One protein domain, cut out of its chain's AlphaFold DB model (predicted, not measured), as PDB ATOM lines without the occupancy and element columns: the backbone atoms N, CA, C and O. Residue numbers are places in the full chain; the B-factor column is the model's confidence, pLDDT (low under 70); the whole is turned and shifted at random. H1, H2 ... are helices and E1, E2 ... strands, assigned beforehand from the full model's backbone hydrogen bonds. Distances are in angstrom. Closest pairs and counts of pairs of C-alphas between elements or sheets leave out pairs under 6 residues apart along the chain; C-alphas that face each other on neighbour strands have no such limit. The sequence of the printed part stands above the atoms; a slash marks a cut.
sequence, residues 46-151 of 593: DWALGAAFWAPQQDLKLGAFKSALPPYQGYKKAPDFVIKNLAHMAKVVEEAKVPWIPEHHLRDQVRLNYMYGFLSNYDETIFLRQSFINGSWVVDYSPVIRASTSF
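Overview. This is residues 46 to 151 of the 593 residues of an uncharacterized protein of Aspergillus turcosus (UniProt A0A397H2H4). Little of this domain is regular structure: two small three-stranded sheets, E1 E2 E3 and E4 E5 E6, with the short helix H1 between them at one side, packed on E1. The long stretch 95 to 115 joins the sheets. The printed part has 106 residues, and the named elements hold only 42 of them, in the order H1 E1 E2 E3 E4 E5 E6, class mixed; each sheet is a meander, each strand the antiparallel neighbour of the one before. The whole is only just loose, close to compact, radius of gyration of the C-alphas 15.6 A, spans 46 by 35 by 29 A.

Arrangement. Start at H1, residues 46 to 54, where every O i to N i+4 pair is within hydrogen-bond range. It touches E1, residues 61 to 63; the closest C-alphas, of Asp 46 and Leu 62, are 4.8 A apart. Beside E1 find E2, residues 81 to 84, with N 61 and O 84 within hydrogen-bond range at 2.8 A, then E3, residues 90 to 94, with N 83 and O 92 at 2.9 A. In the other sheet, E5, residues 124 to 133, is the inner strand: see N 119 and O 126, 2.9 A, to E4, residues 116 to 120, and N 131 and O 138, 2.8 A, to E6, residues 136 to 141. H1 only grazes this sheet.

Along the chain. Find C-alpha 46 at (12.059, 139.265, 84.133), where H1 begins. E5 runs 26.9 A; E6 ends at C-alpha 141, (10.056, 154.483, 90.703).

Size, cuts and confidence. The C-alphas farthest apart, of Gly 74 and Asn 134, are 49.7 A apart. The printed part has no cut; the links E1 to E2 and E3 to E4 are long. Look for pLDDT under 70 at residues 46 to 52, 54 to 55, 96 to 113 and 151.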
ATOM      1  N   ASP A  46      11.495 140.463  83.534       55.44
ATOM      2  CA  ASP A  46      12.059 139.265  84.133       55.44
ATOM      3  C   ASP A  46      13.543 139.368  84.501       55.44
ATOM      4  O   ASP A  46      13.935 138.827  85.537       55.44
ATOM      5  N   TRP A  47      14.346 140.130  83.751       58.88
ATOM      6  CA  TRP A  47      15.722 140.449  84.148       58.88
ATOM      7  C   TRP A  47      15.748 141.362  85.378       58.88
ATOM      8  O   TRP A  47      16.455 141.085  86.345       58.88
ATOM      9  N   ALA A  48      14.954 142.437  85.367       59.03
ATOM     10  CA  ALA A  48      14.925 143.405  86.463       59.03
ATOM     11  C   ALA A  48      14.379 142.787  87.763       59.03
ATOM     12  O   ALA A  48      14.956 142.996  88.832       59.03
ATOM     13  N   LEU A  49      13.323 141.970  87.672       64.62
ATOM     14  CA  LEU A  49      12.797 141.233  88.823       64.62
ATOM     15  C   LEU A  49      13.773 140.134  89.285       64.62
ATOM     16  O   LEU A  49      13.989 139.979  90.484       64.62
ATOM     17  N   GLY A  50      14.424 139.425  88.355       65.88
ATOM     18  CA  GLY A  50      15.466 138.441  88.670       65.88
ATOM     19  C   GLY A  50      16.664 139.055  89.404       65.88
ATOM     20  O   GLY A  50      17.107 138.508  90.410       65.88
ATOM     21  N   ALA A  51      17.137 140.229  88.981       59.59
ATOM     22  CA  ALA A  51      18.189 140.972  89.678       59.59
ATOM     23  C   ALA A  51      17.748 141.433  91.082       59.59
ATOM     24  O   ALA A  51      18.532 141.362  92.033       59.59
ATOM     25  N   ALA A  52      16.484 141.850  91.237       65.19
ATOM     26  CA  ALA A  52      15.913 142.238  92.527       65.19
ATOM     27  C   ALA A  52      15.788 141.063  93.520       65.19
ATOM     28  O   ALA A  52      15.897 141.288  94.725       65.19
ATOM     29  N   PHE A  53      15.617 139.824  93.041       72.38
ATOM     30  CA  PHE A  53      15.671 138.613  93.873       72.38
ATOM     31  C   PHE A  53      17.095 138.070  94.075       72.38
ATOM     32  O   PHE A  53      17.406 137.550  95.147       72.38
ATOM     33  N   TRP A  54      17.988 138.243  93.100       64.88
ATOM     34  CA  TRP A  54      19.389 137.832  93.218       64.88
ATOM     35  C   TRP A  54      20.150 138.637  94.283       64.88
ATOM     36  O   TRP A  54      20.955 138.067  95.017       64.88
ATOM     37  N   ALA A  55      19.856 139.934  94.435       61.97
ATOM     38  CA  ALA A  55      20.473 140.785  95.457       61.97
ATOM     39  C   ALA A  55      20.313 140.254  96.910       61.97
ATOM     40  O   ALA A  55      21.317 140.188  97.620       61.97
ATOM     41  N   PRO A  56      19.122 139.811  97.373       74.06
ATOM     42  CA  PRO A  56      18.946 139.094  98.642       74.06
ATOM     43  C   PRO A  56      19.243 137.578  98.569       74.06
ATOM     44  O   PRO A  56      18.760 136.832  99.420       74.06
ATOM     45  N   GLN A  57      20.006 137.109  97.572       78.81
ATOM     46  CA  GLN A  57      20.363 135.695  97.345       78.81
ATOM     47  C   GLN A  57      19.160 134.737  97.220       78.81
ATOM     48  O   GLN A  57      19.252 133.555  97.556       78.81
ATOM     49  N   GLN A  58      18.018 135.220  96.726       77.81
ATOM     50  CA  GLN A  58      16.835 134.386  96.522       77.81
ATOM     51  C   GLN A  58      16.885 133.719  95.145       77.81
ATOM     52  O   GLN A  58      16.925 134.389  94.113       77.81
ATOM     53  N   ASP A  59      16.835 132.385  95.135       85.06
ATOM     54  CA  ASP A  59      16.667 131.567  93.931       85.06
ATOM     55  C   ASP A  59      15.253 131.751  93.345       85.06
ATOM     56  O   ASP A  59      14.347 130.944  93.573       85.06
ATOM     57  N   LEU A  60      15.044 132.869  92.643       85.94
ATOM     58  CA  LEU A  60      13.784 133.252  92.013       85.94
ATOM     59  C   LEU A  60      14.042 133.962  90.675       85.94
ATOM     60  O   LEU A  60      14.687 135.007  90.607       85.94
ATOM     61  N   LYS A  61      13.477 133.409  89.601       84.81
ATOM     62  CA  LYS A  61      13.418 133.983  88.252       84.81
ATOM     63  C   LYS A  61      11.949 134.178  87.869       84.81
ATOM     64  O   LYS A  61      11.133 133.273  88.055       84.81
ATOM     65  N   LEU A  62      11.599 135.333  87.309       85.94
ATOM     66  CA  LEU A  62      10.304 135.514  86.648       85.94
ATOM     67  C   LEU A  62      10.297 134.738  85.318       85.94
ATOM     68  O   LEU A  62      11.344 134.502  84.716       85.94
ATOM     69  N   GLY A  63       9.122 134.349  84.836       83.00
ATOM     70  CA  GLY A  63       8.951 133.857  83.474       83.00
ATOM     71  C   GLY A  63       7.486 133.700  83.083       83.00
ATOM     72  O   GLY A  63       6.580 133.803  83.910       83.00
ATOM     73  N   ALA A  64       7.246 133.396  81.808       78.75
ATOM     74  CA  ALA A  64       5.929 132.971  81.343       78.75
ATOM     75  C   ALA A  64       5.550 131.626  81.989       78.75
ATOM     76  O   ALA A  64       6.401 130.734  82.094       78.75
ATOM     77  N   PHE A  65       4.278 131.437  82.357       81.81
ATOM     78  CA  PHE A  65       3.807 130.231  83.059       81.81
ATOM     79  C   PHE A  65       4.183 128.909  82.371       81.81
ATOM     80  O   PHE A  65       4.574 127.953  83.033       81.81
ATOM     81  N   LYS A  66       4.183 128.891  81.030       80.69
ATOM     82  CA  LYS A  66       4.604 127.753  80.187       80.69
ATOM     83  C   LYS A  66       6.053 127.275  80.425       80.69
ATOM     84  O   LYS A  66       6.441 126.260  79.865       80.69
ATOM     85  N   SER A  67       6.855 128.013  81.197       80.25
ATOM     86  CA  SER A  67       8.274 127.741  81.474       80.25
ATOM     87  C   SER A  67       8.563 127.232  82.900       80.25
ATOM     88  O   SER A  67       9.737 127.155  83.293       80.25
ATOM     89  N   ALA A  68       7.521 126.920  83.676       84.19
ATOM     90  CA  ALA A  68       7.604 126.342  85.018       84.19
ATOM     91  C   ALA A  68       6.757 125.067  85.127       84.19
ATOM     92  O   ALA A  68       5.788 124.881  84.389       84.19
ATOM     93  N   LEU A  69       7.095 124.209  86.089       81.88
ATOM     94  CA  LEU A  69       6.227 123.106  86.492       81.88
ATOM     95  C   LEU A  69       5.005 123.655  87.258       81.88
ATOM     96  O   LEU A  69       5.166 124.589  88.053       81.88
ATOM     97  N   PRO A  70       3.793 123.093  87.063       78.44
ATOM     98  CA  PRO A  70       2.610 123.501  87.818       78.44
ATOM     99  C   PRO A  70       2.828 123.358  89.335       78.44
ATOM    100  O   PRO A  70       3.458 122.389  89.760       78.44
ATOM    101  N   PRO A  71       2.274 124.259  90.171       77.88
ATOM    102  CA  PRO A  71       2.517 124.251  91.618       77.88
ATOM    103  C   PRO A  71       1.963 123.006  92.331       77.88
ATOM    104  O   PRO A  71       2.389 122.696  93.438       77.88
ATOM    105  N   TYR A  72       1.012 122.299  91.712       82.56
ATOM    106  CA  TYR A  72       0.543 120.978  92.128       82.56
ATOM    107  C   TYR A  72      -0.125 120.239  90.958       82.56
ATOM    108  O   TYR A  72      -0.578 120.847  89.979       82.56
ATOM    109  N   GLN A  73      -0.208 118.911  91.060       82.25
ATOM    110  CA  GLN A  73      -0.844 118.057  90.056       82.25
ATOM    111  C   GLN A  73      -2.338 118.401  89.916       82.25
ATOM    112  O   GLN A  73      -3.069 118.474  90.900       82.25
ATOM    113  N   GLY A  74      -2.800 118.626  88.683       88.94
ATOM    114  CA  GLY A  74      -4.188 119.015  88.407       88.94
ATOM    115  C   GLY A  74      -4.475 120.523  88.463       88.94
ATOM    116  O   GLY A  74      -5.635 120.913  88.323       88.94
ATOM    117  N   TYR A  75      -3.462 121.385  88.611       81.19
ATOM    118  CA  TYR A  75      -3.619 122.832  88.414       81.19
ATOM    119  C   TYR A  75      -3.981 123.147  86.946       81.19
ATOM    120  O   TYR A  75      -3.188 122.899  86.041       81.19
ATOM    121  N   LYS A  76      -5.192 123.675  86.701       84.94
ATOM    122  CA  LYS A  76      -5.764 123.883  85.347       84.94
ATOM    123  C   LYS A  76      -5.728 125.326  84.824       84.94
ATOM    124  O   LYS A  76      -6.159 125.563  83.699       84.94
ATOM    125  N   LYS A  77      -5.282 126.299  85.622       82.75
ATOM    126  CA  LYS A  77      -5.194 127.701  85.181       82.75
ATOM    127  C   LYS A  77      -3.902 127.946  84.398       82.75
ATOM    128  O   LYS A  77      -2.889 127.307  84.662       82.75
ATOM    129  N   ALA A  78      -3.941 128.923  83.497       82.69
ATOM    130  CA  ALA A  78      -2.764 129.520  82.876       82.69
ATOM    131  C   ALA A  78      -2.639 130.976  83.375       82.69
ATOM    132  O   ALA A  78      -3.250 131.855  82.772       82.69
ATOM    133  N   PRO A  79      -1.953 131.228  84.506       84.62
ATOM    134  CA  PRO A  79      -1.605 132.580  84.945       84.62
ATOM    135  C   PRO A  79      -0.673 133.259  83.933       84.62
ATOM    136  O   PRO A  79       0.045 132.593  83.182       84.62
ATOM    137  N   ASP A  80      -0.666 134.586  83.940       81.19
ATOM    138  CA  ASP A  80       0.082 135.394  82.979       81.19
ATOM    139  C   ASP A  80       1.595 135.325  83.237       81.19
ATOM    140  O   ASP A  80       2.386 135.195  82.297       81.19
ATOM    141  N   PHE A  81       2.004 135.304  84.512       85.56
ATOM    142  CA  PHE A  81       3.398 135.102  84.904       85.56
ATOM    143  C   PHE A  81       3.565 134.167  86.109       85.56
ATOM    144  O   PHE A  81       2.656 133.913  86.903       85.56
ATOM    145  N   VAL A  82       4.772 133.617  86.222       88.12
ATOM    146  CA  VAL A  82       5.202 132.757  87.324       88.12
ATOM    147  C   VAL A  82       6.570 133.215  87.811       88.12
ATOM    148  O   VAL A  82       7.468 133.470  87.008       88.12
ATOM    149  N   ILE A  83       6.746 133.295  89.126       89.44
ATOM    150  CA  ILE A  83       8.071 133.369  89.740       89.44
ATOM    151  C   ILE A  83       8.435 131.940  90.128       89.44
ATOM    152  O   ILE A  83       7.733 131.303  90.919       89.44
ATOM    153  N   LYS A  84       9.499 131.416  89.527       89.44
ATOM    154  CA  LYS A  84       9.980 130.040  89.687       89.44
ATOM    155  C   LYS A  84      11.412 130.045  90.203       89.44
ATOM    156  O   LYS A  84      12.131 131.015  89.994       89.44
ATOM    157  N   ASN A  85      11.839 128.967  90.839       89.69
ATOM    158  CA  ASN A  85      13.238 128.810  91.236       89.69
ATOM    159  C   ASN A  85      14.069 128.148  90.106       89.69
ATOM    160  O   ASN A  85      13.501 127.763  89.078       89.69
ATOM    161  N   LEU A  86      15.386 127.994  90.269       87.44
ATOM    162  CA  LEU A  86      16.283 127.338  89.301       87.44
ATOM    163  C   LEU A  86      15.840 125.905  88.977       87.44
ATOM    164  O   LEU A  86      15.916 125.489  87.829       87.44
ATOM    165  N   ALA A  87      15.254 125.189  89.942       88.69
ATOM    166  CA  ALA A  87      14.636 123.874  89.726       88.69
ATOM    167  C   ALA A  87      13.284 123.922  88.969       88.69
ATOM    168  O   ALA A  87      12.512 122.965  89.014       88.69
ATOM    169  N   HIS A  88      12.961 125.040  88.308       86.50
ATOM    170  CA  HIS A  88      11.742 125.291  87.528       86.50
ATOM    171  C   HIS A  88      10.406 125.122  88.280       86.50
ATOM    172  O   HIS A  88       9.343 125.177  87.655       86.50
ATOM    173  N   MET A  89      10.414 124.976  89.609       83.75
ATOM    174  CA  MET A  89       9.188 124.893  90.404       83.75
ATOM    175  C   MET A  89       8.583 126.282  90.595       83.75
ATOM    176  O   MET A  89       9.264 127.207  91.046       83.75
ATOM    177  N   ALA A  90       7.288 126.420  90.306       86.19
ATOM    178  CA  ALA A  90       6.531 127.625  90.618       86.19
ATOM    179  C   ALA A  90       6.549 127.917  92.134       86.19
ATOM    180  O   ALA A  90       6.201 127.059  92.947       86.19
ATOM    181  N   LYS A  91       6.948 129.137  92.512       86.69
ATOM    182  CA  LYS A  91       6.958 129.649  93.896       86.69
ATOM    183  C   LYS A  91       5.874 130.700  94.116       86.69
ATOM    184  O   LYS A  91       5.175 130.647  95.122       86.69
ATOM    185  N   VAL A  92       5.702 131.604  93.152       84.88
ATOM    186  CA  VAL A  92       4.577 132.546  93.085       84.88
ATOM    187  C   VAL A  92       3.909 132.395  91.726       84.88
ATOM    188  O   VAL A  92       4.579 132.279  90.702       84.88
ATOM    189  N   VAL A  93       2.582 132.375  91.727       80.94
ATOM    190  CA  VAL A  93       1.736 132.271  90.539       80.94
ATOM    191  C   VAL A  93       0.757 133.431  90.591       80.94
ATOM    192  O   VAL A  93      -0.086 133.473  91.486       80.94
ATOM    193  N   GLU A  94       0.870 134.355  89.640       80.25
ATOM    194  CA  GLU A  94       0.062 135.571  89.613       80.25
ATOM    195  C   GLU A  94      -0.645 135.747  88.266       80.25
ATOM    196  O   GLU A  94      -0.085 135.604  87.181       80.25
ATOM    197  N   GLU A  95      -1.941 136.021  88.376       72.69
ATOM    198  CA  GLU A  95      -2.834 136.384  87.283       72.69
ATOM    199  C   GLU A  95      -2.742 137.917  87.178       72.69
ATOM    200  O   GLU A  95      -2.999 138.600  88.175       72.69
ATOM    201  N   ALA A  96      -2.354 138.462  86.022       69.44
ATOM    202  CA  ALA A  96      -2.134 139.892  85.767       69.44
ATOM    203  C   ALA A  96      -3.474 140.647  85.686       69.44
ATOM    204  O   ALA A  96      -3.883 141.194  84.659       69.44
ATOM    205  N   LYS A  97      -4.197 140.633  86.808       56.25
ATOM    206  CA  LYS A  97      -5.502 141.251  87.018       56.25
ATOM    207  C   LYS A  97      -5.384 142.764  86.931       56.25
ATOM    208  O   LYS A  97      -5.143 143.418  87.942       56.25
ATOM    209  N   VAL A  98      -5.651 143.325  85.755       54.28
ATOM    210  CA  VAL A  98      -5.806 144.776  85.629       54.28
ATOM    211  C   VAL A  98      -7.089 145.156  84.895       54.28
ATOM    212  O   VAL A  98      -7.176 144.989  83.679       54.28
ATOM    213  N   PRO A  99      -8.087 145.725  85.599       44.69
ATOM    214  CA  PRO A  99      -9.080 146.583  84.974       44.69
ATOM    215  C   PRO A  99      -8.418 147.937  84.663       44.69
ATOM    216  O   PRO A  99      -8.667 148.941  85.333       44.69
ATOM    217  N   TRP A 100      -7.536 147.959  83.658       54.19
ATOM    218  CA  TRP A 100      -7.077 149.205  83.043       54.19
ATOM    219  C   TRP A 100      -8.257 149.824  82.287       54.19
ATOM    220  O   TRP A 100      -8.537 149.457  81.147       54.19
ATOM    221  N   ILE A 101      -8.955 150.760  82.930       55.81
ATOM    222  CA  ILE A 101      -9.725 151.773  82.202       55.81
ATOM    223  C   ILE A 101      -8.734 152.838  81.681       55.81
ATOM    224  O   ILE A 101      -7.763 153.129  82.393       55.81
ATOM    225  N   PRO A 102      -8.899 153.382  80.456       57.62
ATOM    226  CA  PRO A 102      -7.900 154.258  79.821       57.62
ATOM    227  C   PRO A 102      -7.513 155.510  80.621       57.62
ATOM    228  O   PRO A 102      -6.445 156.080  80.406       57.62
ATOM    229  N   GLU A 103      -8.367 155.933  81.550       66.12
ATOM    230  CA  GLU A 103      -8.220 157.122  82.389       66.12
ATOM    231  C   GLU A 103      -7.212 156.939  83.544       66.12
ATOM    232  O   GLU A 103      -6.848 157.909  84.210       66.12
ATOM    233  N   HIS A 104      -6.741 155.716  83.810       57.12
ATOM    234  CA  HIS A 104      -5.751 155.444  84.857       57.12
ATOM    235  C   HIS A 104      -4.315 155.772  84.405       57.12
ATOM    236  O   HIS A 104      -3.541 154.893  84.020       57.12
ATOM    237  N   HIS A 105      -3.911 157.038  84.512       61.06
ATOM    238  CA  HIS A 105      -2.512 157.423  84.328       61.06
ATOM    239  C   HIS A 105      -1.636 157.015  85.529       61.06
ATOM    240  O   HIS A 105      -1.922 157.344  86.680       61.06
ATOM    241  N   LEU A 106      -0.491 156.374  85.251       60.19
ATOM    242  CA  LEU A 106       0.495 155.919  86.252       60.19
ATOM    243  C   LEU A 106       1.072 157.034  87.152       60.19
ATOM    244  O   LEU A 106       1.728 156.737  88.146       60.19
ATOM    245  N   ARG A 107       0.848 158.311  86.817       54.50
ATOM    246  CA  ARG A 107       1.316 159.468  87.598       54.50
ATOM    247  C   ARG A 107       0.475 159.743  88.847       54.50
ATOM    248  O   ARG A 107       0.983 160.367  89.775       54.50
ATOM    249  N   ASP A 108      -0.769 159.267  88.883       56.09
ATOM    250  CA  ASP A 108      -1.780 159.761  89.829       56.09
ATOM    251  C   ASP A 108      -2.071 158.791  90.995       56.09
ATOM    252  O   ASP A 108      -2.905 159.083  91.855       56.09
ATOM    253  N   GLN A 109      -1.396 157.633  91.056       57.44
ATOM    254  CA  GLN A 109      -1.704 156.557  92.012       57.44
ATOM    255  C   GLN A 109      -0.470 155.969  92.720       57.44
ATOM    256  O   GLN A 109       0.046 154.932  92.308       57.44
ATOM    257  N   VAL A 110      -0.049 156.540  93.860       53.09
ATOM    258  CA  VAL A 110       0.842 155.823  94.799       53.09
ATOM    259  C   VAL A 110       0.501 156.067  96.278       53.09
ATOM    260  O   VAL A 110       0.934 157.034  96.901       53.09
ATOM    261  N   ARG A 111      -0.206 155.106  96.883       54.00
ATOM    262  CA  ARG A 111      -0.117 154.772  98.318       54.00
ATOM    263  C   ARG A 111      -0.147 153.252  98.454       54.00
ATOM    264  O   ARG A 111      -1.189 152.652  98.703       54.00
ATOM    265  N   LEU A 112       1.008 152.644  98.214       63.38
ATOM    266  CA  LEU A 112       1.206 151.198  98.161       63.38
ATOM    267  C   LEU A 112       2.141 150.769  99.293       63.38
ATOM    268  O   LEU A 112       3.164 151.406  99.524       63.38
ATOM    269  N   ASN A 113       1.768 149.709 100.010       68.75
ATOM    270  CA  ASN A 113       2.444 149.262 101.232       68.75
ATOM    271  C   ASN A 113       3.335 148.033 100.951       68.75
ATOM    272  O   ASN A 113       3.262 147.025 101.654       68.75
ATOM    273  N   TYR A 114       4.101 148.106  99.859       77.31
ATOM    274  CA  TYR A 114       4.922 147.030  99.303       77.31
ATOM    275  C   TYR A 114       6.359 147.532  99.112       77.31
ATOM    276  O   TYR A 114       6.565 148.511  98.399       77.31
ATOM    277  N   MET A 115       7.360 146.839  99.680       83.31
ATOM    278  CA  MET A 115       8.774 147.238  99.534       83.31
ATOM    279  C   MET A 115       9.235 147.311  98.077       83.31
ATOM    280  O   MET A 115      10.014 148.192  97.725       83.31
ATOM    281  N   TYR A 116       8.743 146.395  97.244       89.56
ATOM    282  CA  TYR A 116       9.030 146.315  95.819       89.56
ATOM    283  C   TYR A 116       7.754 145.949  95.065       89.56
ATOM    284  O   TYR A 116       6.891 145.248  95.598       89.56
ATOM    285  N   GLY A 117       7.659 146.383  93.815       91.56
ATOM    286  CA  GLY A 117       6.606 145.976  92.892       91.56
ATOM    287  C   GLY A 117       6.895 146.459  91.478       91.56
ATOM    288  O   GLY A 117       7.926 147.079  91.216       91.56
ATOM    289  N   PHE A 118       5.969 146.209  90.563       93.94
ATOM    290  CA  PHE A 118       5.962 146.829  89.244       93.94
ATOM    291  C   PHE A 118       4.523 147.114  88.819       93.94
ATOM    292  O   PHE A 118       3.592 146.438  89.257       93.94
ATOM    293  N   LEU A 119       4.342 148.123  87.974       91.25
ATOM    294  CA  LEU A 119       3.079 148.410  87.299       91.25
ATOM    295  C   LEU A 119       3.333 148.367  85.798       91.25
ATOM    296  O   LEU A 119       4.300 148.960  85.320       91.25
ATOM    297  N   SER A 120       2.474 147.664  85.064       91.06
ATOM    298  CA  SER A 120       2.570 147.523  83.612       91.06
ATOM    299  C   SER A 120       1.197 147.630  82.963       91.06
ATOM    300  O   SER A 120       0.229 147.032  83.443       91.06
ATOM    301  N   ASN A 121       1.120 148.364  81.854       90.06
ATOM    302  CA  ASN A 121      -0.030 148.378  80.944       90.06
ATOM    303  C   ASN A 121       0.268 147.629  79.630       90.06
ATOM    304  O   ASN A 121      -0.371 147.886  78.618       90.06
ATOM    305  N   TYR A 122       1.231 146.699  79.668       85.12
ATOM    306  CA  TYR A 122       1.822 145.969  78.539       85.12
ATOM    307  C   TYR A 122       2.673 146.814  77.577       85.12
ATOM    308  O   TYR A 122       3.718 146.321  77.163       85.12
ATOM    309  N   ASP A 123       2.310 148.065  77.279       88.62
ATOM    310  CA  ASP A 123       3.115 148.968  76.433       88.62
ATOM    311  C   ASP A 123       4.234 149.687  77.211       88.62
ATOM    312  O   ASP A 123       5.309 149.974  76.677       88.62
ATOM    313  N   GLU A 124       3.998 149.973  78.489       92.62
ATOM    314  CA  GLU A 124       4.865 150.713  79.404       92.62
ATOM    315  C   GLU A 124       4.894 150.027  80.780       92.62
ATOM    316  O   GLU A 124       3.871 149.581  81.305       92.62
ATOM    317  N   THR A 125       6.086 149.921  81.374       91.62
ATOM    318  CA  THR A 125       6.322 149.289  82.681       91.62
ATOM    319  C   THR A 125       7.195 150.177  83.564       91.62
ATOM    320  O   THR A 125       8.222 150.689  83.116       91.62
ATOM    321  N   ILE A 126       6.814 150.330  84.834       95.06
ATOM    322  CA  ILE A 126       7.636 150.953  85.882       95.06
ATOM    323  C   ILE A 126       7.857 149.978  87.034       95.06
ATOM    324  O   ILE A 126       6.935 149.276  87.452       95.06
ATOM    325  N   PHE A 127       9.069 149.967  87.579       93.19
ATOM    326  CA  PHE A 127       9.389 149.290  88.832       93.19
ATOM    327  C   PHE A 127       9.221 150.268  89.989       93.19
ATOM    328  O   PHE A 127       9.621 151.424  89.874       93.19
ATOM    329  N   LEU A 128       8.640 149.805  91.091       94.94
ATOM    330  CA  LEU A 128       8.414 150.574  92.313       94.94
ATOM    331  C   LEU A 128       9.303 150.035  93.436       94.94
ATOM    332  O   LEU A 128       9.419 148.817  93.605       94.94
ATOM    333  N   ARG A 129       9.870 150.935  94.242       94.56
ATOM    334  CA  ARG A 129      10.557 150.609  95.498       94.56
ATOM    335  C   ARG A 129      10.108 151.560  96.598       94.56
ATOM    336  O   ARG A 129      10.317 152.764  96.493       94.56
ATOM    337  N   GLN A 130       9.569 151.030  97.689       93.75
ATOM    338  CA  GLN A 130       9.305 151.816  98.890       93.75
ATOM    339  C   GLN A 130      10.625 152.038  99.648       93.75
ATOM    340  O   GLN A 130      11.303 151.083 100.028       93.75
ATOM    341  N   SER A 131      11.004 153.296  99.853       92.56
ATOM    342  CA  SER A 131      12.243 153.716 100.512       92.56
ATOM    343  C   SER A 131      11.936 154.594 101.727       92.56
ATOM    344  O   SER A 131      10.932 155.304 101.763       92.56
ATOM    345  N   PHE A 132      12.776 154.532 102.761       94.19
ATOM    346  CA  PHE A 132      12.618 155.365 103.955       94.19
ATOM    347  C   PHE A 132      13.631 156.508 103.918       94.19
ATOM    348  O   PHE A 132      14.815 156.311 104.189       94.19
ATOM    349  N   ILE A 133      13.171 157.699 103.536       94.81
ATOM    350  CA  ILE A 133      14.008 158.880 103.307       94.81
ATOM    351  C   ILE A 133      13.555 159.979 104.270       94.81
ATOM    352  O   ILE A 133      12.380 160.336 104.314       94.81
ATOM    353  N   ASN A 134      14.492 160.522 105.052       95.94
ATOM    354  CA  ASN A 134      14.263 161.627 105.994       95.94
ATOM    355  C   ASN A 134      13.057 161.409 106.935       95.94
ATOM    356  O   ASN A 134      12.234 162.302 107.133       95.94
ATOM    357  N   GLY A 135      12.929 160.201 107.494       95.75
ATOM    358  CA  GLY A 135      11.843 159.848 108.418       95.75
ATOM    359  C   GLY A 135      10.492 159.553 107.755       95.75
ATOM    360  O   GLY A 135       9.521 159.296 108.463       95.75
ATOM    361  N   SER A 136      10.410 159.580 106.421       94.25
ATOM    362  CA  SER A 136       9.177 159.360 105.658       94.25
ATOM    363  C   SER A 136       9.310 158.175 104.705       94.25
ATOM    364  O   SER A 136      10.342 157.989 104.062       94.25
ATOM    365  N   TRP A 137       8.240 157.390 104.570       92.12
ATOM    366  CA  TRP A 137       8.137 156.389 103.510       92.12
ATOM    367  C   TRP A 137       7.800 157.075 102.186       92.12
ATOM    368  O   TRP A 137       6.711 157.626 102.019       92.12
ATOM    369  N   VAL A 138       8.748 157.026 101.259       94.06
ATOM    370  CA  VAL A 138       8.633 157.469  99.868       94.06
ATOM    371  C   VAL A 138       8.500 156.219  98.991       94.06
ATOM    372  O   VAL A 138       8.867 155.119  99.405       94.06
ATOM    373  N   VAL A 139       7.954 156.358  97.784       93.88
ATOM    374  CA  VAL A 139       8.053 155.315  96.757       93.88
ATOM    375  C   VAL A 139       8.869 155.873  95.602       93.88
ATOM    376  O   VAL A 139       8.411 156.751  94.870       93.88
ATOM    377  N   ASP A 140      10.087 155.360  95.466       94.94
ATOM    378  CA  ASP A 140      10.905 155.548  94.279       94.94
ATOM    379  C   ASP A 140      10.294 154.738  93.128       94.94
ATOM    380  O   ASP A 140       9.739 153.654  93.340       94.94
ATOM    381  N   TYR A 141      10.443 155.223  91.899       95.81
ATOM    382  CA  TYR A 141      10.056 154.483  90.703       95.81
ATOM    383  C   TYR A 141      11.130 154.575  89.617       95.81
ATOM    384  O   TYR A 141      11.862 155.562  89.527       95.81
ATOM    385  N   SER A 142      11.246 153.529  88.800       93.88
ATOM    386  CA  SER A 142      12.139 153.533  87.640       93.88
ATOM    387  C   SER A 142      11.643 154.509  86.567       93.88
ATOM    388  O   SER A 142      10.442 154.780  86.484       93.88
ATOM    389  N   PRO A 143      12.519 154.960  85.652       95.75
ATOM    390  CA  PRO A 143      12.077 155.448  84.352       95.75
ATOM    391  C   PRO A 143      11.113 154.452  83.689       95.75
ATOM    392  O   PRO A 143      11.185 153.244  83.936       95.75
ATOM    393  N   VAL A 144      10.219 154.964  82.843       92.88
ATOM    394  CA  VAL A 144       9.258 154.140  82.103       92.88
ATOM    395  C   VAL A 144       9.997 153.294  81.070       92.88
ATOM    396  O   VAL A 144      10.587 153.825  80.129       92.88
ATOM    397  N   ILE A 145       9.945 151.975  81.237       92.62
ATOM    398  CA  ILE A 145      10.484 151.005  80.284       92.62
ATOM    399  C   ILE A 145       9.361 150.650  79.315       92.62
ATOM    400  O   ILE A 145       8.360 150.046  79.701       92.62
ATOM    401  N   ARG A 146       9.517 151.043  78.050       91.81
ATOM    402  CA  ARG A 146       8.592 150.672  76.974       91.81
ATOM    403  C   ARG A 146       8.808 149.233  76.538       91.81
ATOM    404  O   ARG A 146       9.948 148.778  76.438       91.81
ATOM    405  N   ALA A 147       7.718 148.542  76.232       87.88
ATOM    406  CA  ALA A 147       7.783 147.256  75.569       87.88
ATOM    407  C   ALA A 147       8.368 147.405  74.158       87.88
ATOM    408  O   ALA A 147       8.133 148.387  73.452       87.88
ATOM    409  N   SER A 148       9.136 146.397  73.749       86.44
ATOM    410  CA  SER A 148       9.754 146.317  72.429       86.44
ATOM    411  C   SER A 148       9.367 144.997  71.783       86.44
ATOM    412  O   SER A 148       9.777 143.934  72.244       86.44
ATOM    413  N   THR A 149       8.599 145.056  70.696       83.19
ATOM    414  CA  THR A 149       8.338 143.888  69.839       83.19
ATOM    415  C   THR A 149       9.568 143.509  69.008       83.19
ATOM    416  O   THR A 149       9.709 142.359  68.593       83.19
ATOM    417  N   SER A 150      10.501 144.444  68.804       78.75
ATOM    418  CA  SER A 150      11.813 144.186  68.215       78.75
ATOM    419  C   SER A 150      12.776 143.597  69.251       78.75
ATOM    420  O   SER A 150      13.318 144.297  70.109       78.75
ATOM    421  N   PHE A 151      13.046 142.295  69.127       66.12
ATOM    422  CA  PHE A 151      14.193 141.651  69.765       66.12
ATOM    423  C   PHE A 151      15.467 141.969  68.968       66.12
ATOM    424  O   PHE A 151      15.816 141.280  68.008       66.12
TER     425      PHE A 151